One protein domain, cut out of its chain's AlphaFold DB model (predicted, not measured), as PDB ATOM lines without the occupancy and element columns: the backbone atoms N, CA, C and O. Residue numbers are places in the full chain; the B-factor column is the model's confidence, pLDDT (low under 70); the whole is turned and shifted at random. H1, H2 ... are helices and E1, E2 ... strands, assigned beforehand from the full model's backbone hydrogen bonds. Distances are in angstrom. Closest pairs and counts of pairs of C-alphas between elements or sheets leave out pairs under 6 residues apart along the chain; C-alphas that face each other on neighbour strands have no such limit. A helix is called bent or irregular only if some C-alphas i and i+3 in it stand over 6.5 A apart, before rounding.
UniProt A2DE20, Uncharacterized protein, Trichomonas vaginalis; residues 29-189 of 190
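This is residues 29 to 189 of the 190 residues of an uncharacterized protein of Trichomonas vaginalis (UniProt A2DE20). The domain is a long rod, whose body is a twisted sheet of the four strands E2, E5, E4 and E3; at one end E5 runs on into E6 of a small sheet, E1, E6 and E7, which lengthens the rod. The bent helix H3 covers one face of the larger sheet, while H2, in a helical hairpin with H1, is over the opposite face toward the end away from the small sheet. The printed part has 161 residues with three named helices and seven named strands, in the order E1 E2 H1 H2 E3 E4 E5 E6 E7 H3, of the mixed class. Both sheets are antiparallel, in the orders E2 E5 E4 E3 and E1 E6 E7. The whole is loose, with a radius of gyration of the C-alphas of 21.3 A and spans of 83 by 26 by 26 A.

E1, residues 29 to 33, is the antiparallel neighbour of E6, residues 144 to 151; N 32 and O 146, 2.9 A apart, are within hydrogen-bond range. E1 is apart from E2, residues 37 to 52, which bends by 50 degrees at residue 41. E2 is an edge strand, antiparallel to E5, residues 127 to 142, with N 46 and O 134 at 2.9 A. H1, residues 56 to 65, only grazes this sheet with its residues 58 to 65; it is irregular, with C-alphas 57 and 60 at 7.3 A. H1 and H2, residues 70 to 80, are a helical hairpin: they touch, with the closest C-alphas, those of Ser 63 and Arg 70, 5.2 A apart, and run opposite ways at a steep tilt of 42 degrees. E3, residues 85 to 94, E4, residues 109 to 124, and E5 are a meander, each strand the antiparallel neighbour of the one before; N 90 and O 117 are 2.8 A apart, and so are N 118 and O 133. H2 is on the larger sheet at a height of 9.5 A, over E4 and only just over E3, on which 3 of its C-alphas fall. On the local plane H2 stands at 20 degrees to E4, along the strands. E5 runs on into E6 across a break of 1 residue, at 19 degrees. E6 and E7, residues 154 to 161, are a hairpin, with N 149 and O 156 at 2.9 A. By its hydrogen bonds H3, residues 166 to 189, was assigned as one helix, but it is bent: C-alphas 179 and 182 are 7.2 A apart, and its arms H3a, residues 166 to 179, and H3b, residues 182 to 189, stand at a steep tilt of 65 degrees. H3a lies over E5 and E4 at a height of 7.7 A, slantwise to the strands at 54 degrees to E4 on the local plane; the closest C-alphas of H3a and E4 are those of Leu 114 and Leu 176, 6.3 A. H3b, at a height of 8.4 A, lies over E4 and only just over E5, on which 3 of its C-alphas fall; it runs along the strands, at 7 degrees to E4 on the local plane. Both arms are on the same face, opposite to H2: three layers, with helices on both faces of the sheet. The O i to N i+4 pairs within hydrogen-bond range are 4 of 6 in H1, 6 of 7 in H2, 9 of 10 in H3a and 3 of 4 in H3b.

E1 begins at C-alpha 29, (53.674, 41.432, 217.330). From first to last C-alpha E2 measures 45.3 A, E3 29.8 A, E4 48.7 A, E5 47.9 A, E6 22.5 A, E7 23.3 A and H3a 20.6 A. E4 begins at C-alpha 109, (34.843, 27.821, 223.194), and H3b ends at C-alpha 189, (15.431, -0.238, 209.483).

The two C-alphas farthest apart, those of Gly 125 and His 153, are 82.7 A apart. The printed part has no cut. The link from E3 to E4, 14 residues, is long; the other links are tight. The mean pLDDT of the printed part is 90.5, and residues 97 to 108 are under 70.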
ATOM      1  N   TYR A  29      54.936  42.134 217.128       81.25
ATOM      2  CA  TYR A  29      53.674  41.432 217.330       81.25
ATOM      3  C   TYR A  29      53.678  40.173 216.463       81.25
ATOM      4  O   TYR A  29      54.022  40.238 215.284       81.25
ATOM      5  N   SER A  30      53.303  39.026 217.025       88.12
ATOM      6  CA  SER A  30      53.159  37.788 216.252       88.12
ATOM      7  C   SER A  30      51.913  37.021 216.669       88.12
ATOM      8  O   SER A  30      51.723  36.753 217.861       88.12
ATOM      9  N   GLU A  31      51.114  36.622 215.684       91.12
ATOM     10  CA  GLU A  31      49.933  35.778 215.856       91.12
ATOM     11  C   GLU A  31      50.217  34.355 215.346       91.12
ATOM     12  O   GLU A  31      50.760  34.166 214.261       91.12
ATOM     13  N   GLU A  32      49.861  33.349 216.144       92.50
ATOM     14  CA  GLU A  32      50.057  31.927 215.846       92.50
ATOM     15  C   GLU A  32      48.743  31.175 216.094       92.50
ATOM     16  O   GLU A  32      48.274  31.072 217.231       92.50
ATOM     17  N   ASP A  33      48.127  30.641 215.041       91.88
ATOM     18  CA  ASP A  33      46.921  29.825 215.182       91.88
ATOM     19  C   ASP A  33      47.243  28.490 215.853       91.88
ATOM     20  O   ASP A  33      47.951  27.649 215.300       91.88
ATOM     21  N   LEU A  34      46.653  28.252 217.023       91.12
ATOM     22  CA  LEU A  34      46.739  26.957 217.684       91.12
ATOM     23  C   LEU A  34      45.794  25.963 217.002       91.12
ATOM     24  O   LEU A  34      44.695  26.332 216.567       91.12
ATOM     25  N   ALA A  35      46.197  24.691 216.964       92.81
ATOM     26  CA  ALA A  35      45.326  23.597 216.546       92.81
ATOM     27  C   ALA A  35      44.032  23.603 217.375       92.81
ATOM     28  O   ALA A  35      44.063  23.774 218.601       92.81
ATOM     29  N   TYR A  36      42.893  23.442 216.703       92.94
ATOM     30  CA  TYR A  36      41.608  23.425 217.382       92.94
ATOM     31  C   TYR A  36      41.471  22.172 218.266       92.94
ATOM     32  O   TYR A  36      42.088  21.135 218.014       92.94
ATOM     33  N   LYS A  37      40.655  22.254 219.321       92.75
ATOM     34  CA  LYS A  37      40.331  21.108 220.183       92.75
ATOM     35  C   LYS A  37      38.859  20.752 220.048       92.75
ATOM     36  O   LYS A  37      38.010  21.639 220.020       92.75
ATOM     37  N   PHE A  38      38.577  19.455 220.017       92.88
ATOM     38  CA  PHE A  38      37.236  18.880 219.998       92.88
ATOM     39  C   PHE A  38      37.029  18.078 221.282       92.88
ATOM     40  O   PHE A  38      37.833  17.195 221.582       92.88
ATOM     41  N   LYS A  39      35.970  18.374 222.038       92.31
ATOM     42  CA  LYS A  39      35.570  17.606 223.221       92.31
ATOM     43  C   LYS A  39      34.099  17.198 223.069       92.31
ATOM     44  O   LYS A  39      33.257  18.095 223.134       92.31
ATOM     45  N   PRO A  40      33.765  15.910 222.872       90.62
ATOM     46  CA  PRO A  40      32.370  15.473 222.883       90.62
ATOM     47  C   PRO A  40      31.747  15.735 224.263       90.62
ATOM     48  O   PRO A  40      32.452  15.744 225.277       90.62
ATOM     49  N   ILE A  41      30.441  15.995 224.285       87.62
ATOM     50  CA  ILE A  41      29.662  16.249 225.502       87.62
ATOM     51  C   ILE A  41      28.757  15.047 225.760       87.62
ATOM     52  O   ILE A  41      29.011  14.277 226.680       87.62
ATOM     53  N   GLU A  42      27.736  14.870 224.925       89.50
ATOM     54  CA  GLU A  42      26.757  13.793 225.034       89.50
ATOM     55  C   GLU A  42      26.188  13.442 223.657       89.50
ATOM     56  O   GLU A  42      26.261  14.237 222.714       89.50
ATOM     57  N   THR A  43      25.618  12.243 223.557       93.75
ATOM     58  CA  THR A  43      24.756  11.839 222.444       93.75
ATOM     59  C   THR A  43      23.412  11.433 223.030       93.75
ATOM     60  O   THR A  43      23.363  10.635 223.964       93.75
ATOM     61  N   LEU A  44      22.338  12.011 222.506       93.69
ATOM     62  CA  LEU A  44      20.959  11.780 222.915       93.69
ATOM     63  C   LEU A  44      20.188  11.160 221.752       93.69
ATOM     64  O   LEU A  44      20.453  11.458 220.586       93.69
ATOM     65  N   THR A  45      19.207  10.324 222.067       96.25
ATOM     66  CA  THR A  45      18.294   9.742 221.082       96.25
ATOM     67  C   THR A  45      16.853  10.068 221.444       96.25
ATOM     68  O   THR A  45      16.500  10.203 222.618       96.25
ATOM     69  N   LYS A  46      16.016  10.229 220.422       96.25
ATOM     70  CA  LYS A  46      14.608  10.601 220.561       96.25
ATOM     71  C   LYS A  46      13.782   9.931 219.472       96.25
ATOM     72  O   LYS A  46      14.272   9.659 218.377       96.25
ATOM     73  N   GLY A  47      12.509   9.676 219.744       97.00
ATOM     74  CA  GLY A  47      11.600   9.147 218.741       97.00
ATOM     75  C   GLY A  47      10.144   9.373 219.099       97.00
ATOM     76  O   GLY A  47       9.786   9.368 220.272       97.00
ATOM     77  N   ALA A  48       9.323   9.541 218.069       97.88
ATOM     78  CA  ALA A  48       7.873   9.600 218.174       97.88
ATOM     79  C   ALA A  48       7.240   8.917 216.960       97.88
ATOM     80  O   ALA A  48       7.825   8.879 215.872       97.88
ATOM     81  N   ASP A  49       6.042   8.377 217.160       98.12
ATOM     82  CA  ASP A  49       5.231   7.753 216.123       98.12
ATOM     83  C   ASP A  49       3.866   8.439 216.091       98.12
ATOM     84  O   ASP A  49       3.169   8.506 217.102       98.12
ATOM     85  N   TYR A  50       3.489   8.953 214.923       98.12
ATOM     86  CA  TYR A  50       2.245   9.682 214.704       98.12
ATOM     87  C   TYR A  50       1.354   8.932 213.716       98.12
ATOM     88  O   TYR A  50       1.830   8.175 212.867       98.12
ATOM     89  N   ASN A  51       0.052   9.187 213.793       97.69
ATOM     90  CA  ASN A  51      -0.924   8.683 212.838       97.69
ATOM     91  C   ASN A  51      -1.919   9.810 212.529       97.69
ATOM     92  O   ASN A  51      -2.492  10.387 213.453       97.69
ATOM     93  N   THR A  52      -2.078  10.179 211.259       97.94
ATOM     94  CA  THR A  52      -2.874  11.351 210.848       97.94
ATOM     95  C   THR A  52      -3.552  11.136 209.497       97.94
ATOM     96  O   THR A  52      -3.050  10.394 208.659       97.94
ATOM     97  N   ALA A  53      -4.677  11.809 209.246       97.50
ATOM     98  CA  ALA A  53      -5.257  11.921 207.901       97.50
ATOM     99  C   ALA A  53      -4.632  13.071 207.079       97.50
ATOM    100  O   ALA A  53      -4.684  13.058 205.849       97.50
ATOM    101  N   ASP A  54      -4.010  14.046 207.746       97.31
ATOM    102  CA  ASP A  54      -3.331  15.182 207.124       97.31
ATOM    103  C   ASP A  54      -1.899  15.320 207.648       97.31
ATOM    104  O   ASP A  54      -1.675  15.503 208.842       97.31
ATOM    105  N   LEU A  55      -0.922  15.251 206.744       97.50
ATOM    106  CA  LEU A  55       0.488  15.471 207.068       97.50
ATOM    107  C   LEU A  55       0.786  16.941 207.409       97.50
ATOM    108  O   LEU A  55       1.748  17.202 208.129       97.50
ATOM    109  N   GLY A  56      -0.021  17.890 206.915       97.50
ATOM    110  CA  GLY A  56       0.161  19.323 207.161       97.50
ATOM    111  C   GLY A  56       0.127  19.673 208.649       97.50
ATOM    112  O   GLY A  56       1.002  20.390 209.132       97.50
ATOM    113  N   SER A  57      -0.814  19.081 209.390       97.50
ATOM    114  CA  SER A  57      -0.971  19.271 210.840       97.50
ATOM    115  C   SER A  57       0.235  18.845 211.692       97.50
ATOM    116  O   SER A  57       0.359  19.291 212.830       97.50
ATOM    117  N   LEU A  58       1.141  18.012 211.163       98.12
ATOM    118  CA  LEU A  58       2.324  17.529 211.886       98.12
ATOM    119  C   LEU A  58       3.601  18.336 211.607       98.12
ATOM    120  O   LEU A  58       4.598  18.117 212.296       98.12
ATOM    121  N   ILE A  59       3.604  19.242 210.619       98.31
ATOM    122  CA  ILE A  59       4.819  19.953 210.176       98.31
ATOM    123  C   ILE A  59       5.435  20.754 211.325       98.31
ATOM    124  O   ILE A  59       6.610  20.565 211.640       98.31
ATOM    125  N   ASP A  60       4.647  21.612 211.973       98.12
ATOM    126  CA  ASP A  60       5.149  22.489 213.036       98.12
ATOM    127  C   ASP A  60       5.544  21.685 214.285       98.12
ATOM    128  O   ASP A  60       6.572  21.967 214.900       98.12
ATOM    129  N   THR A  61       4.792  20.635 214.624       98.00
ATOM    130  CA  THR A  61       5.108  19.730 215.739       98.00
ATOM    131  C   THR A  61       6.452  19.036 215.520       98.00
ATOM    132  O   THR A  61       7.359  19.190 216.333       98.00
ATOM    133  N   ILE A  62       6.628  18.332 214.397       97.88
ATOM    134  CA  ILE A  62       7.844  17.555 214.113       97.88
ATOM    135  C   ILE A  62       9.055  18.472 213.874       97.88
ATOM    136  O   ILE A  62      10.158  18.155 214.320       97.88
ATOM    137  N   SER A  63       8.873  19.617 213.204       97.62
ATOM    138  CA  SER A  63       9.949  20.592 212.969       97.62
ATOM    139  C   SER A  63      10.515  21.143 214.281       97.62
ATOM    140  O   SER A  63      11.733  21.129 214.471       97.62
ATOM    141  N   ASN A  64       9.645  21.558 215.207       96.31
ATOM    142  CA  ASN A  64      10.066  22.055 216.517       96.31
ATOM    143  C   ASN A  64      10.608  20.933 217.414       96.31
ATOM    144  O   ASN A  64      11.594  21.134 218.119       96.31
ATOM    145  N   GLU A  65       9.984  19.753 217.395       96.31
ATOM    146  CA  GLU A  65      10.323  18.660 218.308       96.31
ATOM    147  C   GLU A  65      11.666  17.977 217.979       96.31
ATOM    148  O   GLU A  65      12.363  17.550 218.904       96.31
ATOM    149  N   PHE A  66      12.028  17.896 216.694       96.19
ATOM    150  CA  PHE A  66      13.224  17.204 216.181       96.19
ATOM    151  C   PHE A  66      14.203  18.143 215.451       96.19
ATOM    152  O   PHE A  66      15.036  17.707 214.657       96.19
ATOM    153  N   HIS A  67      14.076  19.455 215.673       94.69
ATOM    154  CA  HIS A  67      14.973  20.503 215.161       94.69
ATOM    155  C   HIS A  67      15.129  20.557 213.626       94.69
ATOM    156  O   HIS A  67      16.076  21.169 213.109       94.69
ATOM    157  N   ILE A  68      14.197  19.946 212.888       96.00
ATOM    158  CA  ILE A  68      14.202  19.852 211.425       96.00
ATOM    159  C   ILE A  68      13.743  21.180 210.828       96.00
ATOM    160  O   ILE A  68      12.798  21.803 211.302       96.00
ATOM    161  N   ASP A  69      14.390  21.594 209.742       96.50
ATOM    162  CA  ASP A  69      13.951  22.722 208.923       96.50
ATOM    163  C   ASP A  69      12.516  22.500 208.405       96.50
ATOM    164  O   ASP A  69      12.238  21.547 207.665       96.50
ATOM    165  N   ARG A  70      11.619  23.397 208.824       97.50
ATOM    166  CA  ARG A  70      10.182  23.373 208.553       97.50
ATOM    167  C   ARG A  70       9.855  23.280 207.066       97.50
ATOM    168  O   ARG A  70       9.008  22.478 206.676       97.50
ATOM    169  N   ASP A  71      10.539  24.059 206.236       98.06
ATOM    170  CA  ASP A  71      10.240  24.141 204.809       98.06
ATOM    171  C   ASP A  71      10.752  22.887 204.092       98.06
ATOM    172  O   ASP A  71      10.085  22.339 203.212       98.06
ATOM    173  N   ARG A  72      11.892  22.337 204.534       97.81
ATOM    174  CA  ARG A  72      12.394  21.044 204.034       97.81
ATOM    175  C   ARG A  72      11.468  19.886 204.420       97.81
ATOM    176  O   ARG A  72      11.339  18.943 203.633       97.81
ATOM    177  N   LEU A  73      10.829  19.955 205.589       97.94
ATOM    178  CA  LEU A  73       9.834  18.984 206.047       97.94
ATOM    179  C   LEU A  73       8.519  19.087 205.256       97.94
ATOM    180  O   LEU A  73       8.036  18.071 204.760       97.94
ATOM    181  N   ASP A  74       7.992  20.296 205.051       98.31
ATOM    182  CA  ASP A  74       6.820  20.546 204.200       98.31
ATOM    183  C   ASP A  74       7.061  20.045 202.763       98.31
ATOM    184  O   ASP A  74       6.296  19.238 202.227       98.31
ATOM    185  N   MET A  75       8.201  20.399 202.157       98.12
ATOM    186  CA  MET A  75       8.590  19.887 200.838       98.12
ATOM    187  C   MET A  75       8.699  18.356 200.795       98.12
ATOM    188  O   MET A  75       8.462  17.760 199.741       98.12
ATOM    189  N   PHE A  76       9.078  17.685 201.885       98.19
ATOM    190  CA  PHE A  76       9.030  16.224 201.970       98.19
ATOM    191  C   PHE A  76       7.577  15.730 202.018       98.19
ATOM    192  O   PHE A  76       7.166  15.004 201.113       98.19
ATOM    193  N   PHE A  77       6.762  16.185 202.970       98.06
ATOM    194  CA  PHE A  77       5.369  15.745 203.126       98.06
ATOM    195  C   PHE A  77       4.499  15.991 201.882       98.06
ATOM    196  O   PHE A  77       3.745  15.099 201.481       98.06
ATOM    197  N   ARG A  78       4.664  17.125 201.187       97.50
ATOM    198  CA  ARG A  78       3.984  17.404 199.904       97.50
ATOM    199  C   ARG A  78       4.288  16.365 198.823       97.50
ATOM    200  O   ARG A  78       3.387  15.997 198.074       97.50
ATOM    201  N   ARG A  79       5.532  15.876 198.746       96.19
ATOM    202  CA  ARG A  79       5.936  14.812 197.803       96.19
ATOM    203  C   ARG A  79       5.408  13.445 198.241       96.19
ATOM    204  O   ARG A  79       4.955  12.661 197.413       96.19
ATOM    205  N   VAL A  80       5.420  13.180 199.544       96.38
ATOM    206  CA  VAL A  80       5.021  11.896 200.141       96.38
ATOM    207  C   VAL A  80       3.513  11.638 200.096       96.38
ATOM    208  O   VAL A  80       3.113  10.482 200.012       96.38
ATOM    209  N   LYS A  81       2.667  12.675 200.060       92.81
ATOM    210  CA  LYS A  81       1.194  12.567 199.966       92.81
ATOM    211  C   LYS A  81       0.689  11.604 198.868       92.81
ATOM    212  O   LYS A  81      -0.381  11.001 199.010       92.81
ATOM    213  N   PHE A  82       1.461  11.455 197.789       93.06
ATOM    214  CA  PHE A  82       1.153  10.615 196.625       93.06
ATOM    215  C   PHE A  82       1.856   9.243 196.627       93.06
ATOM    216  O   PHE A  82       1.569   8.417 195.766       93.06
ATOM    217  N   ALA A  83       2.752   8.980 197.582       94.94
ATOM    218  CA  ALA A  83       3.481   7.720 197.719       94.94
ATOM    219  C   ALA A  83       2.817   6.783 198.747       94.94
ATOM    220  O   ALA A  83       2.160   7.232 199.685       94.94
ATOM    221  N   GLN A  84       3.023   5.470 198.591       96.56
ATOM    222  CA  GLN A  84       2.605   4.471 199.591       96.56
ATOM    223  C   GLN A  84       3.571   4.400 200.782       96.56
ATOM    224  O   GLN A  84       3.166   4.151 201.913       96.56
ATOM    225  N   SER A  85       4.860   4.624 200.535       96.62
ATOM    226  CA  SER A  85       5.900   4.649 201.559       96.62
ATOM    227  C   SER A  85       7.034   5.560 201.109       96.62
ATOM    228  O   SER A  85       7.367   5.599 199.922       96.62
ATOM    229  N   ALA A  86       7.623   6.298 202.043       97.31
ATOM    230  CA  ALA A  86       8.786   7.140 201.803       97.31
ATOM    231  C   ALA A  86       9.640   7.266 203.065       97.31
ATOM    232  O   ALA A  86       9.133   7.213 204.185       97.31
ATOM    233  N   LYS A  87      10.947   7.474 202.886       96.62
ATOM    234  CA  LYS A  87      11.901   7.684 203.978       96.62
ATOM    235  C   LYS A  87      12.915   8.753 203.584       96.62
ATOM    236  O   LYS A  87      13.408   8.733 202.459       96.62
ATOM    237  N   GLN A  88      13.237   9.663 204.497       97.06
ATOM    238  CA  GLN A  88      14.263  10.683 204.294       97.06
ATOM    239  C   GLN A  88      15.062  10.921 205.583       97.06
ATOM    240  O   GLN A  88      14.505  10.943 206.679       97.06
ATOM    241  N   LEU A  89      16.376  11.108 205.428       96.19
ATOM    242  CA  LEU A  89      17.277  11.592 206.472       96.19
ATOM    243  C   LEU A  89      17.382  13.122 206.389       96.19
ATOM    244  O   LEU A  89      17.616  13.683 205.315       96.19
ATOM    245  N   PHE A  90      17.249  13.782 207.533       96.69
ATOM    246  CA  PHE A  90      17.438  15.210 207.725       96.69
ATOM    247  C   PHE A  90      18.623  15.419 208.663       96.69
ATOM    248  O   PHE A  90      18.547  15.080 209.838       96.69
ATOM    249  N   ASN A  91      19.705  15.996 208.140       95.50
ATOM    250  CA  ASN A  91      20.852  16.408 208.944       95.50
ATOM    251  C   ASN A  91      20.876  17.934 209.061       95.50
ATOM    252  O   ASN A  91      20.714  18.640 208.058       95.50
ATOM    253  N   LYS A  92      21.139  18.432 210.269       94.56
ATOM    254  CA  LYS A  92      21.360  19.847 210.579       94.56
ATOM    255  C   LYS A  92      22.519  19.952 211.563       94.56
ATOM    256  O   LYS A  92      22.506  19.286 212.590       94.56
ATOM    257  N   ILE A  93      23.502  20.795 211.262       93.06
ATOM    258  CA  ILE A  93      24.554  21.170 212.211       93.06
ATOM    259  C   ILE A  93      24.322  22.613 212.654       93.06
ATOM    260  O   ILE A  93      24.056  23.477 211.819       93.06
ATOM    261  N   ASP A  94      24.412  22.869 213.955       91.00
ATOM    262  CA  ASP A  94      24.272  24.196 214.543       91.00
ATOM    263  C   ASP A  94      25.535  24.558 215.334       91.00
ATOM    264  O   ASP A  94      25.913  23.894 216.301       91.00
ATOM    265  N   TYR A  95      26.197  25.635 214.916       84.12
ATOM    266  CA  TYR A  95      27.346  26.223 215.606       84.12
ATOM    267  C   TYR A  95      26.862  27.285 216.601       84.12
ATOM    268  O   TYR A  95      27.210  28.468 216.509       84.12
ATOM    269  N   GLY A  96      26.017  26.847 217.536       70.50
ATOM    270  CA  GLY A  96      25.247  27.703 218.428       70.50
ATOM    271  C   GLY A  96      26.117  28.626 219.282       70.50
ATOM    272  O   GLY A  96      26.708  28.211 220.280       70.50
ATOM    273  N   ARG A  97      26.128  29.920 218.940       53.81
ATOM    274  CA  ARG A  97      26.816  30.976 219.709       53.81
ATOM    275  C   ARG A  97      26.184  31.218 221.085       53.81
ATOM    276  O   ARG A  97      26.874  31.640 222.006       53.81
ATOM    277  N   ASN A  98      24.885  30.933 221.198       51.44
ATOM    278  CA  ASN A  98      24.045  31.212 222.367       51.44
ATOM    279  C   ASN A  98      23.694  29.943 223.161       51.44
ATOM    280  O   ASN A  98      22.912  30.005 224.109       51.44
ATOM    281  N   ASN A  99      24.225  28.783 222.764       51.75
ATOM    282  CA  ASN A  99      23.889  27.516 223.392       51.75
ATOM    283  C   ASN A  99      24.576  27.434 224.764       51.75
ATOM    284  O   ASN A  99      25.790  27.236 224.868       51.75
ATOM    285  N   GLN A 100      23.792  27.662 225.824       51.94
ATOM    286  CA  GLN A 100      24.284  27.937 227.180       51.94
ATOM    287  C   GLN A 100      25.163  26.810 227.748       51.94
ATOM    288  O   GLN A 100      26.034  27.061 228.580       51.94
ATOM    289  N   ARG A 101      25.014  25.591 227.219       53.06
ATOM    290  CA  ARG A 101      25.828  24.409 227.528       53.06
ATOM    291  C   ARG A 101      27.334  24.616 227.308       53.06
ATOM    292  O   ARG A 101      28.126  24.051 228.056       53.06
ATOM    293  N   ALA A 102      27.752  25.457 226.357       50.06
ATOM    294  CA  ALA A 102      29.171  25.776 226.154       50.06
ATOM    295  C   ALA A 102      29.706  26.884 227.081       50.06
ATOM    296  O   ALA A 102      30.913  26.950 227.310       50.06
ATOM    297  N   ILE A 103      28.837  27.726 227.657       51.81
ATOM    298  CA  ILE A 103      29.239  28.892 228.470       51.81
ATOM    299  C   ILE A 103      29.977  28.461 229.751       51.81
ATOM    300  O   ILE A 103      30.859  29.172 230.229       51.81
ATOM    301  N   LEU A 104      29.688  27.260 230.260       53.53
ATOM    302  CA  LEU A 104      30.373  26.663 231.411       53.53
ATOM    303  C   LEU A 104      31.810  26.191 231.107       53.53
ATOM    304  O   LEU A 104      32.586  25.960 232.032       53.53
ATOM    305  N   PHE A 105      32.198  26.066 229.833       52.53
ATOM    306  CA  PHE A 105      33.473  25.473 229.423       52.53
ATOM    307  C   PHE A 105      34.381  26.472 228.691       52.53
ATOM    308  O   PHE A 105      34.645  26.346 227.497       52.53
ATOM    309  N   MET A 106      34.959  27.391 229.473       57.78
ATOM    310  CA  MET A 106      36.075  28.292 229.121       57.78
ATOM    311  C   MET A 106      35.769  29.408 228.099       57.78
ATOM    312  O   MET A 106      35.080  29.224 227.099       57.78
ATOM    313  N   ARG A 107      36.376  30.589 228.301       64.88
ATOM    314  CA  ARG A 107      36.307  31.706 227.339       64.88
ATOM    315  C   ARG A 107      36.843  31.282 225.966       64.88
ATOM    316  O   ARG A 107      37.981  30.838 225.867       64.88
ATOM    317  N   GLY A 108      36.049  31.510 224.917       66.69
ATOM    318  CA  GLY A 108      36.432  31.294 223.515       66.69
ATOM    319  C   GLY A 108      36.173  29.886 222.965       66.69
ATOM    320  O   GLY A 108      36.609  29.594 221.849       66.69
ATOM    321  N   SER A 109      35.468  29.037 223.715       77.44
ATOM    322  CA  SER A 109      34.843  27.821 223.194       77.44
ATOM    323  C   SER A 109      33.533  28.121 222.448       77.44
ATOM    324  O   SER A 109      33.021  29.245 222.478       77.44
ATOM    325  N   ARG A 110      33.001  27.121 221.737       81.81
ATOM    326  CA  ARG A 110      31.693  27.147 221.064       81.81
ATOM    327  C   ARG A 110      31.019  25.789 221.223       81.81
ATOM    328  O   ARG A 110      31.704  24.771 221.121       81.81
ATOM    329  N   SER A 111      29.699  25.767 221.414       87.50
ATOM    330  CA  SER A 111      28.936  24.525 221.238       87.50
ATOM    331  C   SER A 111      28.838  24.222 219.751       87.50
ATOM    332  O   SER A 111      28.794  25.129 218.915       87.50
ATOM    333  N   THR A 112      28.804  22.948 219.405       91.06
ATOM    334  CA  THR A 112      28.414  22.488 218.078       91.06
ATOM    335  C   THR A 112      27.555  21.256 218.248       91.06
ATOM    336  O   THR A 112      28.025  20.253 218.785       91.06
ATOM    337  N   ASP A 113      26.319  21.351 217.779       92.88
ATOM    338  CA  ASP A 113      25.334  20.283 217.866       92.88
ATOM    339  C   ASP A 113      25.053  19.762 216.454       92.88
ATOM    340  O   ASP A 113      24.869  20.544 215.518       92.88
ATOM    341  N   LEU A 114      25.038  18.442 216.286       95.38
ATOM    342  CA  LEU A 114      24.604  17.776 215.064       95.38
ATOM    343  C   LEU A 114      23.332  16.988 215.363       95.38
ATOM    344  O   LEU A 114      23.340  16.062 216.172       95.38
ATOM    345  N   TYR A 115      22.271  17.345 214.652       95.25
ATOM    346  CA  TYR A 115      20.979  16.677 214.650       95.25
ATOM    347  C   TYR A 115      20.896  15.812 213.391       95.25
ATOM    348  O   TYR A 115      21.091  16.316 212.278       95.25
ATOM    349  N   GLY A 116      20.607  14.523 213.553       96.38
ATOM    350  CA  GLY A 116      20.293  13.607 212.461       96.38
ATOM    351  C   GLY A 116      18.955  12.928 212.725       96.38
ATOM    352  O   GLY A 116      18.851  12.113 213.638       96.38
ATOM    353  N   ALA A 117      17.938  13.244 211.927       97.00
ATOM    354  CA  ALA A 117      16.588  12.708 212.071       97.00
ATOM    355  C   ALA A 117      16.163  11.916 210.828       97.00
ATOM    356  O   ALA A 117      16.166  12.432 209.711       97.00
ATOM    357  N   VAL A 118      15.772  10.656 211.013       97.69
ATOM    358  CA  VAL A 118      15.145   9.831 209.977       97.69
ATOM    359  C   VAL A 118      13.635   9.904 210.152       97.69
ATOM    360  O   VAL A 118      13.109   9.544 211.206       97.69
ATOM    361  N   ILE A 119      12.939  10.327 209.098       97.88
ATOM    362  CA  ILE A 119      11.483  10.236 209.010       97.88
ATOM    363  C   ILE A 119      11.122   9.156 208.003       97.88
ATOM    364  O   ILE A 119      11.588   9.182 206.861       97.88
ATOM    365  N   LYS A 120      10.242   8.243 208.409       98.00
ATOM    366  CA  LYS A 120       9.496   7.352 207.525       98.00
ATOM    367  C   LYS A 120       8.024   7.731 207.553       98.00
ATOM    368  O   LYS A 120       7.482   8.041 208.607       98.00
ATOM    369  N   VAL A 121       7.381   7.661 206.398       98.12
ATOM    370  CA  VAL A 121       5.932   7.788 206.259       98.12
ATOM    371  C   VAL A 121       5.418   6.573 205.504       98.12
ATOM    372  O   VAL A 121       5.976   6.222 204.464       98.12
ATOM    373  N   VAL A 122       4.357   5.951 206.008       98.06
ATOM    374  CA  VAL A 122       3.618   4.869 205.347       98.06
ATOM    375  C   VAL A 122       2.159   5.289 205.238       98.06
ATOM    376  O   VAL A 122       1.573   5.758 206.211       98.06
ATOM    377  N   LYS A 123       1.574   5.138 204.053       97.88
ATOM    378  CA  LYS A 123       0.170   5.442 203.786       97.88
ATOM    379  C   LYS A 123      -0.659   4.163 203.851       97.88
ATOM    380  O   LYS A 123      -0.290   3.158 203.251       97.88
ATOM    381  N   THR A 124      -1.808   4.229 204.516       97.44
ATOM    382  CA  THR A 124      -2.767   3.123 204.611       97.44
ATOM    383  C   THR A 124      -4.164   3.672 204.344       97.44
ATOM    384  O   THR A 124      -4.809   4.257 205.212       97.44
ATOM    385  N   GLY A 125      -4.627   3.548 203.098       95.25
ATOM    386  CA  GLY A 125      -5.863   4.193 202.651       95.25
ATOM    387  C   GLY A 125      -5.766   5.721 202.737       95.25
ATOM    388  O   GLY A 125      -4.979   6.337 202.014       95.25
ATOM    389  N   ASN A 126      -6.563   6.321 203.625       95.38
ATOM    390  CA  ASN A 126      -6.622   7.772 203.842       95.38
ATOM    391  C   ASN A 126      -5.782   8.267 205.036       95.38
ATOM    392  O   ASN A 126      -5.764   9.470 205.283       95.38
ATOM    393  N   THR A 127      -5.096   7.384 205.768       97.38
ATOM    394  CA  THR A 127      -4.217   7.768 206.883       97.38
ATOM    395  C   THR A 127      -2.739   7.580 206.547       97.38
ATOM    396  O   THR A 127      -2.364   6.816 205.654       97.38
ATOM    397  N   TYR A 128      -1.896   8.304 207.278       98.31
ATOM    398  CA  TYR A 128      -0.444   8.275 207.215       98.31
ATOM    399  C   TYR A 128       0.108   7.963 208.604       98.31
ATOM    400  O   TYR A 128      -0.087   8.739 209.544       98.31
ATOM    401  N   GLN A 129       0.843   6.863 208.710       98.19
ATOM    402  CA  GLN A 129       1.714   6.580 209.840       98.19
ATOM    403  C   GLN A 129       3.055   7.281 209.600       98.19
ATOM    404  O   GLN A 129       3.671   7.086 208.551       98.19
ATOM    405  N   VAL A 130       3.509   8.095 210.551       98.19
ATOM    406  CA  VAL A 130       4.774   8.840 210.474       98.19
ATOM    407  C   VAL A 130       5.665   8.418 211.637       98.19
ATOM    408  O   VAL A 130       5.364   8.725 212.787       98.19
ATOM    409  N   ASN A 131       6.766   7.731 211.344       98.31
ATOM    410  CA  ASN A 131       7.771   7.344 212.329       98.31
ATOM    411  C   ASN A 131       8.946   8.322 212.254       98.31
ATOM    412  O   ASN A 131       9.582   8.440 211.204       98.31
ATOM    413  N   VAL A 132       9.263   8.993 213.362       97.94
ATOM    414  CA  VAL A 132      10.412   9.904 213.471       97.94
ATOM    415  C   VAL A 132      11.400   9.351 214.489       97.94
ATOM    416  O   VAL A 132      11.005   8.980 215.597       97.94
ATOM    417  N   ARG A 133      12.684   9.278 214.130       97.88
ATOM    418  CA  ARG A 133      13.784   8.913 215.036       97.88
ATOM    419  C   ARG A 133      14.946   9.883 214.846       97.88
ATOM    420  O   ARG A 133      15.387  10.087 213.719       97.88
ATOM    421  N   GLU A 134      15.431  10.472 215.929       96.81
ATOM    422  CA  GLU A 134      16.499  11.475 215.954       96.81
ATOM    423  C   GLU A 134      17.654  10.993 216.832       96.81
ATOM    424  O   GLU A 134      17.449  10.455 217.921       96.81
ATOM    425  N   ALA A 135      18.872  11.213 216.347       97.19
ATOM    426  CA  ALA A 135      20.094  11.159 217.127       97.19
ATOM    427  C   ALA A 135      20.735  12.554 217.117       97.19
ATOM    428  O   ALA A 135      21.009  13.121 216.055       97.19
ATOM    429  N   LEU A 136      20.965  13.096 218.306       94.81
ATOM    430  CA  LEU A 136      21.591  14.389 218.559       94.81
ATOM    431  C   LEU A 136      22.947  14.137 219.204       94.81
ATOM    432  O   LEU A 136      23.036  13.375 220.160       94.81
ATOM    433  N   THR A 137      24.001  14.797 218.737       95.12
ATOM    434  CA  THR A 137      25.302  14.796 219.423       95.12
ATOM    435  C   THR A 137      25.842  16.210 219.568       95.12
ATOM    436  O   THR A 137      25.767  17.013 218.637       95.12
ATOM    437  N   SER A 138      26.383  16.511 220.746       92.75
ATOM    438  CA  SER A 138      26.942  17.817 221.093       92.75
ATOM    439  C   SER A 138      28.438  17.709 221.364       92.75
ATOM    440  O   SER A 138      28.901  16.798 222.055       92.75
ATOM    441  N   ALA A 139      29.206  18.693 220.901       91.88
ATOM    442  CA  ALA A 139      30.610  18.859 221.256       91.88
ATOM    443  C   ALA A 139      30.956  20.314 221.581       91.88
ATOM    444  O   ALA A 139      30.376  21.262 221.056       91.88
ATOM    445  N   CYS A 140      31.970  20.480 222.423       90.44
ATOM    446  CA  CYS A 140      32.609  21.755 222.689       90.44
ATOM    447  C   CYS A 140      33.863  21.886 221.813       90.44
ATOM    448  O   CYS A 140      34.764  21.038 221.863       90.44
ATOM    449  N   VAL A 141      33.918  22.946 221.006       90.81
ATOM    450  CA  VAL A 141      34.999  23.217 220.053       90.81
ATOM    451  C   VAL A 141      35.766  24.469 220.469       90.81
ATOM    452  O   VAL A 141      35.184  25.528 220.695       90.81
ATOM    453  N   TYR A 142      37.091  24.359 220.544       89.62
ATOM    454  CA  TYR A 142      37.989  25.441 220.950       89.62
ATOM    455  C   TYR A 142      38.899  25.802 219.783       89.62
ATOM    456  O   TYR A 142      39.678  24.962 219.341       89.62
ATOM    457  N   ALA A 143      38.849  27.049 219.321       90.75
ATOM    458  CA  ALA A 143      39.741  27.566 218.288       90.75
ATOM    459  C   ALA A 143      40.356  28.881 218.779       90.75
ATOM    460  O   ALA A 143      39.645  29.869 218.972       90.75
ATOM    461  N   MET A 144      41.674  28.878 218.996       90.81
ATOM    462  CA  MET A 144      42.416  30.012 219.552       90.81
ATOM    463  C   MET A 144      43.582  30.413 218.650       90.81
ATOM    464  O   MET A 144      44.238  29.556 218.057       90.81
ATOM    465  N   THR A 145      43.881  31.705 218.635       90.38
ATOM    466  CA  THR A 145      45.147  32.276 218.174       90.38
ATOM    467  C   THR A 145      45.940  32.704 219.406       90.38
ATOM    468  O   THR A 145      45.406  33.367 220.304       90.38
ATOM    469  N   ARG A 146      47.208  32.299 219.478       91.81
ATOM    470  CA  ARG A 146      48.181  32.799 220.448       91.81
ATOM    471  C   ARG A 146      48.725  34.120 219.927       91.81
ATOM    472  O   ARG A 146      49.325  34.172 218.860       91.81
ATOM    473  N   ILE A 147      48.559  35.163 220.722       90.50
ATOM    474  CA  ILE A 147      49.149  36.477 220.491       90.50
ATOM    475  C   ILE A 147      50.398  36.575 221.361       90.50
ATOM    476  O   ILE A 147      50.344  36.284 222.558       90.50
ATOM    477  N   THR A 148      51.524  36.975 220.771       90.12
ATOM    478  CA  THR A 148      52.753  37.297 221.504       90.12
ATOM    479  C   THR A 148      53.134  38.753 221.257       90.12
ATOM    480  O   THR A 148      53.411  39.145 220.126       90.12
ATOM    481  N   GLU A 149      53.184  39.517 222.344       88.25
ATOM    482  CA  GLU A 149      53.648  40.901 222.427       88.25
ATOM    483  C   GLU A 149      55.081  40.901 222.984       88.25
ATOM    484  O   GLU A 149      55.340  40.284 224.027       88.25
ATOM    485  N   ARG A 150      56.024  41.578 222.316       83.12
ATOM    486  CA  ARG A 150      57.381  41.810 222.842       83.12
ATOM    487  C   ARG A 150      57.613  43.299 223.107       83.12
ATOM    488  O   ARG A 150      57.540  44.103 222.183       83.12
ATOM    489  N   HIS A 151      57.972  43.628 224.346       81.19
ATOM    490  CA  HIS A 151      58.340  44.974 224.792       81.19
ATOM    491  C   HIS A 151      59.739  44.944 225.424       81.19
ATOM    492  O   HIS A 151      59.848  44.593 226.597       81.19
ATOM    493  N   HIS A 152      60.786  45.288 224.660       71.94
ATOM    494  CA  HIS A 152      62.220  45.322 225.033       71.94
ATOM    495  C   HIS A 152      62.781  44.096 225.792       71.94
ATOM    496  O   HIS A 152      63.567  43.343 225.224       71.94
ATOM    497  N   HIS A 153      62.370  43.863 227.042       74.25
ATOM    498  CA  HIS A 153      62.779  42.728 227.884       74.25
ATOM    499  C   HIS A 153      61.617  41.824 228.343       74.25
ATOM    500  O   HIS A 153      61.855  40.740 228.868       74.25
ATOM    501  N   ASN A 154      60.363  42.224 228.111       80.38
ATOM    502  CA  ASN A 154      59.169  41.484 228.519       80.38
ATOM    503  C   ASN A 154      58.467  40.835 227.318       80.38
ATOM    504  O   ASN A 154      58.164  41.491 226.320       80.38
ATOM    505  N   LYS A 155      58.153  39.541 227.446       84.69
ATOM    506  CA  LYS A 155      57.325  38.780 226.501       84.69
ATOM    507  C   LYS A 155      55.977  38.486 227.149       84.69
ATOM    508  O   LYS A 155      55.900  37.685 228.077       84.69
ATOM    509  N   LYS A 156      54.910  39.089 226.636       87.88
ATOM    510  CA  LYS A 156      53.538  38.844 227.087       87.88
ATOM    511  C   LYS A 156      52.831  37.946 226.077       87.88
ATOM    512  O   LYS A 156      52.976  38.120 224.869       87.88
ATOM    513  N   GLN A 157      52.091  36.959 226.571       88.12
ATOM    514  CA  GLN A 157      51.299  36.059 225.735       88.12
ATOM    515  C   GLN A 157      49.834  36.119 226.145       88.12
ATOM    516  O   GLN A 157      49.514  36.140 227.332       88.12
ATOM    517  N   SER A 158      48.943  36.137 225.158       88.56
ATOM    518  CA  SER A 158      47.500  36.054 225.366       88.56
ATOM    519  C   SER A 158      46.855  35.103 224.356       88.56
ATOM    520  O   SER A 158      47.472  34.706 223.363       88.56
ATOM    521  N   LEU A 159      45.621  34.684 224.640       88.44
ATOM    522  CA  LEU A 159      44.822  33.832 223.762       88.44
ATOM    523  C   LEU A 159      43.571  34.590 223.324       88.44
ATOM    524  O   LEU A 159      42.851  35.145 224.156       88.44
ATOM    525  N   LYS A 160      43.294  34.565 222.022       87.62
ATOM    526  CA  LYS A 160      42.115  35.171 221.396       87.62
ATOM    527  C   LYS A 160      41.342  34.088 220.649       87.62
ATOM    528  O   LYS A 160      41.948  33.261 219.975       87.62
ATOM    529  N   SER A 161      40.014  34.072 220.763       86.19
ATOM    530  CA  SER A 161      39.192  33.141 219.976       86.19
ATOM    531  C   SER A 161      39.254  33.516 218.495       86.19
ATOM    532  O   SER A 161      39.119  34.692 218.152       86.19
ATOM    533  N   ARG A 162      39.415  32.518 217.624       89.19
ATOM    534  CA  ARG A 162      39.412  32.675 216.162       89.19
ATOM    535  C   ARG A 162      38.228  31.960 215.525       89.19
ATOM    536  O   ARG A 162      37.516  31.192 216.172       89.19
ATOM    537  N   LEU A 163      37.990  32.220 214.243       88.56
ATOM    538  CA  LEU A 163      37.085  31.398 213.441       88.56
ATOM    539  C   LEU A 163      37.726  30.029 213.156       88.56
ATOM    540  O   LEU A 163      38.953  29.902 213.103       88.56
ATOM    541  N   LEU A 164      36.880  29.014 212.974       90.31
ATOM    542  CA  LEU A 164      37.299  27.743 212.390       90.31
ATOM    543  C   LEU A 164      37.581  27.957 210.899       90.31
ATOM    544  O   LEU A 164      36.844  28.672 210.217       90.31
ATOM    545  N   LYS A 165      38.636  27.325 210.396       92.88
ATOM    546  CA  LYS A 165      38.946  27.229 208.966       92.88
ATOM    547  C   LYS A 165      37.992  26.217 208.325       92.88
ATOM    548  O   LYS A 165      37.510  25.312 209.001       92.88
ATOM    549  N   GLY A 166      37.731  26.331 207.021       93.12
ATOM    550  CA  GLY A 166      36.742  25.475 206.338       93.12
ATOM    551  C   GLY A 166      36.987  23.967 206.511       93.12
ATOM    552  O   GLY A 166      36.044  23.207 206.712       93.12
ATOM    553  N   TRP A 167      38.253  23.539 206.533       95.25
ATOM    554  CA  TRP A 167      38.614  22.143 206.796       95.25
ATOM    555  C   TRP A 167      38.366  21.716 208.256       95.25
ATOM    556  O   TRP A 167      37.942  20.588 208.487       95.25
ATOM    557  N   GLU A 168      38.540  22.612 209.234       94.12
ATOM    558  CA  GLU A 168      38.241  22.334 210.649       94.12
ATOM    559  C   GLU A 168      36.729  22.179 210.865       94.12
ATOM    560  O   GLU A 168      36.301  21.313 211.623       94.12
ATOM    561  N   VAL A 169      35.909  22.972 210.161       93.75
ATOM    562  CA  VAL A 169      34.438  22.831 210.143       93.75
ATOM    563  C   VAL A 169      34.034  21.454 209.607       93.75
ATOM    564  O   VAL A 169      33.207  20.774 210.218       93.75
ATOM    565  N   GLN A 170      34.645  21.004 208.505       95.12
ATOM    566  CA  GLN A 170      34.392  19.671 207.950       95.12
ATOM    567  C   GLN A 170      34.840  18.554 208.904       95.12
ATOM    568  O   GLN A 170      34.129  17.563 209.070       95.12
ATOM    569  N   GLU A 171      35.991  18.701 209.563       96.31
ATOM    570  CA  GLU A 171      36.491  17.703 210.511       96.31
ATOM    571  C   GLU A 171      35.622  17.627 211.781       96.31
ATOM    572  O   GLU A 171      35.342  16.534 212.271       96.31
ATOM    573  N   VAL A 172      35.127  18.766 212.286       95.19
ATOM    574  CA  VAL A 172      34.129  18.822 213.372       95.19
ATOM    575  C   VAL A 172      32.830  18.122 212.960       95.19
ATOM    576  O   VAL A 172      32.353  17.268 213.708       95.19
ATOM    577  N   TYR A 173      32.295  18.409 211.767       95.75
ATOM    578  CA  TYR A 173      31.115  17.714 211.241       95.75
ATOM    579  C   TYR A 173      31.347  16.199 211.156       95.75
ATOM    580  O   TYR A 173      30.521  15.427 211.636       95.75
ATOM    581  N   ASN A 174      32.488  15.760 210.617       97.00
ATOM    582  CA  ASN A 174      32.820  14.339 210.493       97.00
ATOM    583  C   ASN A 174      32.911  13.647 211.868       97.00
ATOM    584  O   ASN A 174      32.384  12.546 212.028       97.00
ATOM    585  N   LYS A 175      33.523  14.297 212.870       96.81
ATOM    586  CA  LYS A 175      33.638  13.785 214.252       96.81
ATOM    587  C   LYS A 175      32.293  13.688 214.974       96.81
ATOM    588  O   LYS A 175      32.106  12.774 215.774       96.81
ATOM    589  N   LEU A 176      31.361  14.602 214.705       95.88
ATOM    590  CA  LEU A 176      29.987  14.520 215.207       95.88
ATOM    591  C   LEU A 176      29.209  13.420 214.469       95.88
ATOM    592  O   LEU A 176      28.643  12.530 215.093       95.88
ATOM    593  N   ASN A 177      29.258  13.398 213.135       96.50
ATOM    594  CA  ASN A 177      28.552  12.408 212.322       96.50
ATOM    595  C   ASN A 177      28.981  10.970 212.659       96.50
ATOM    596  O   ASN A 177      28.138  10.080 212.710       96.50
ATOM    597  N   ALA A 178      30.264  10.744 212.960       96.62
ATOM    598  CA  ALA A 178      30.767   9.450 213.420       96.62
ATOM    599  C   ALA A 178      30.139   8.975 214.748       96.62
ATOM    600  O   ALA A 178      29.939   7.776 214.913       96.62
ATOM    601  N   GLN A 179      29.788   9.886 215.667       95.50
ATOM    602  CA  GLN A 179      29.156   9.536 216.949       95.50
ATOM    603  C   GLN A 179      27.696   9.095 216.786       95.50
ATOM    604  O   GLN A 179      27.254   8.198 217.498       95.50
ATOM    605  N   ILE A 180      26.958   9.670 215.828       95.69
ATOM    606  CA  ILE A 180      25.551   9.304 215.576       95.69
ATOM    607  C   ILE A 180      25.358   8.261 214.468       95.69
ATOM    608  O   ILE A 180      24.261   7.729 214.320       95.69
ATOM    609  N   ALA A 181      26.404   7.921 213.709       94.06
ATOM    610  CA  ALA A 181      26.319   6.999 212.573       94.06
ATOM    611  C   ALA A 181      25.734   5.619 212.930       94.06
ATOM    612  O   ALA A 181      25.024   5.044 212.106       94.06
ATOM    613  N   GLY A 182      25.991   5.105 214.140       93.62
ATOM    614  CA  GLY A 182      25.386   3.863 214.644       93.62
ATOM    615  C   GLY A 182      23.860   3.961 214.709       93.62
ATOM    616  O   GLY A 182      23.167   3.276 213.958       93.62
ATOM    617  N   TYR A 183      23.350   4.901 215.507       94.38
ATOM    618  CA  TYR A 183      21.914   5.163 215.655       94.38
ATOM    619  C   TYR A 183      21.230   5.482 214.316       94.38
ATOM    620  O   TYR A 183      20.174   4.938 214.006       94.38
ATOM    621  N   LEU A 184      21.854   6.298 213.456       93.25
ATOM    622  CA  LEU A 184      21.304   6.597 212.127       93.25
ATOM    623  C   LEU A 184      21.242   5.365 211.213       93.25
ATOM    624  O   LEU A 184      20.355   5.290 210.362       93.25
ATOM    625  N   ASN A 185      22.157   4.401 211.361       93.31
ATOM    626  CA  ASN A 185      22.094   3.131 210.639       93.31
ATOM    627  C   ASN A 185      20.986   2.223 211.183       93.31
ATOM    628  O   ASN A 185      20.275   1.622 210.384       93.31
ATOM    629  N   GLU A 186      20.773   2.173 212.499       92.50
ATOM    630  CA  GLU A 186      19.628   1.474 213.102       92.50
ATOM    631  C   GLU A 186      18.300   2.062 212.600       92.50
ATOM    632  O   GLU A 186      17.406   1.332 212.171       92.50
ATOM    633  N   TYR A 187      18.195   3.395 212.526       92.94
ATOM    634  CA  TYR A 187      16.994   4.081 212.041       92.94
ATOM    635  C   TYR A 187      16.727   3.881 210.539       92.94
ATOM    636  O   TYR A 187      15.615   4.134 210.069       92.94
ATOM    637  N   LYS A 188      17.676   3.344 209.755       81.75
ATOM    638  CA  LYS A 188      17.385   2.899 208.378       81.75
ATOM    639  C   LYS A 188      16.423   1.713 208.335       81.75
ATOM    640  O   LYS A 188      15.766   1.548 207.308       81.75
ATOM    641  N   ASN A 189      16.265   0.965 209.427       85.75
ATOM    642  CA  ASN A 189      15.431  -0.238 209.483       85.75
ATOM    643  C   ASN A 189      13.983   0.009 209.948       85.75
ATOM    644  O   ASN A 189      13.184  -0.921 209.888       85.75
TER     645      ASN A 189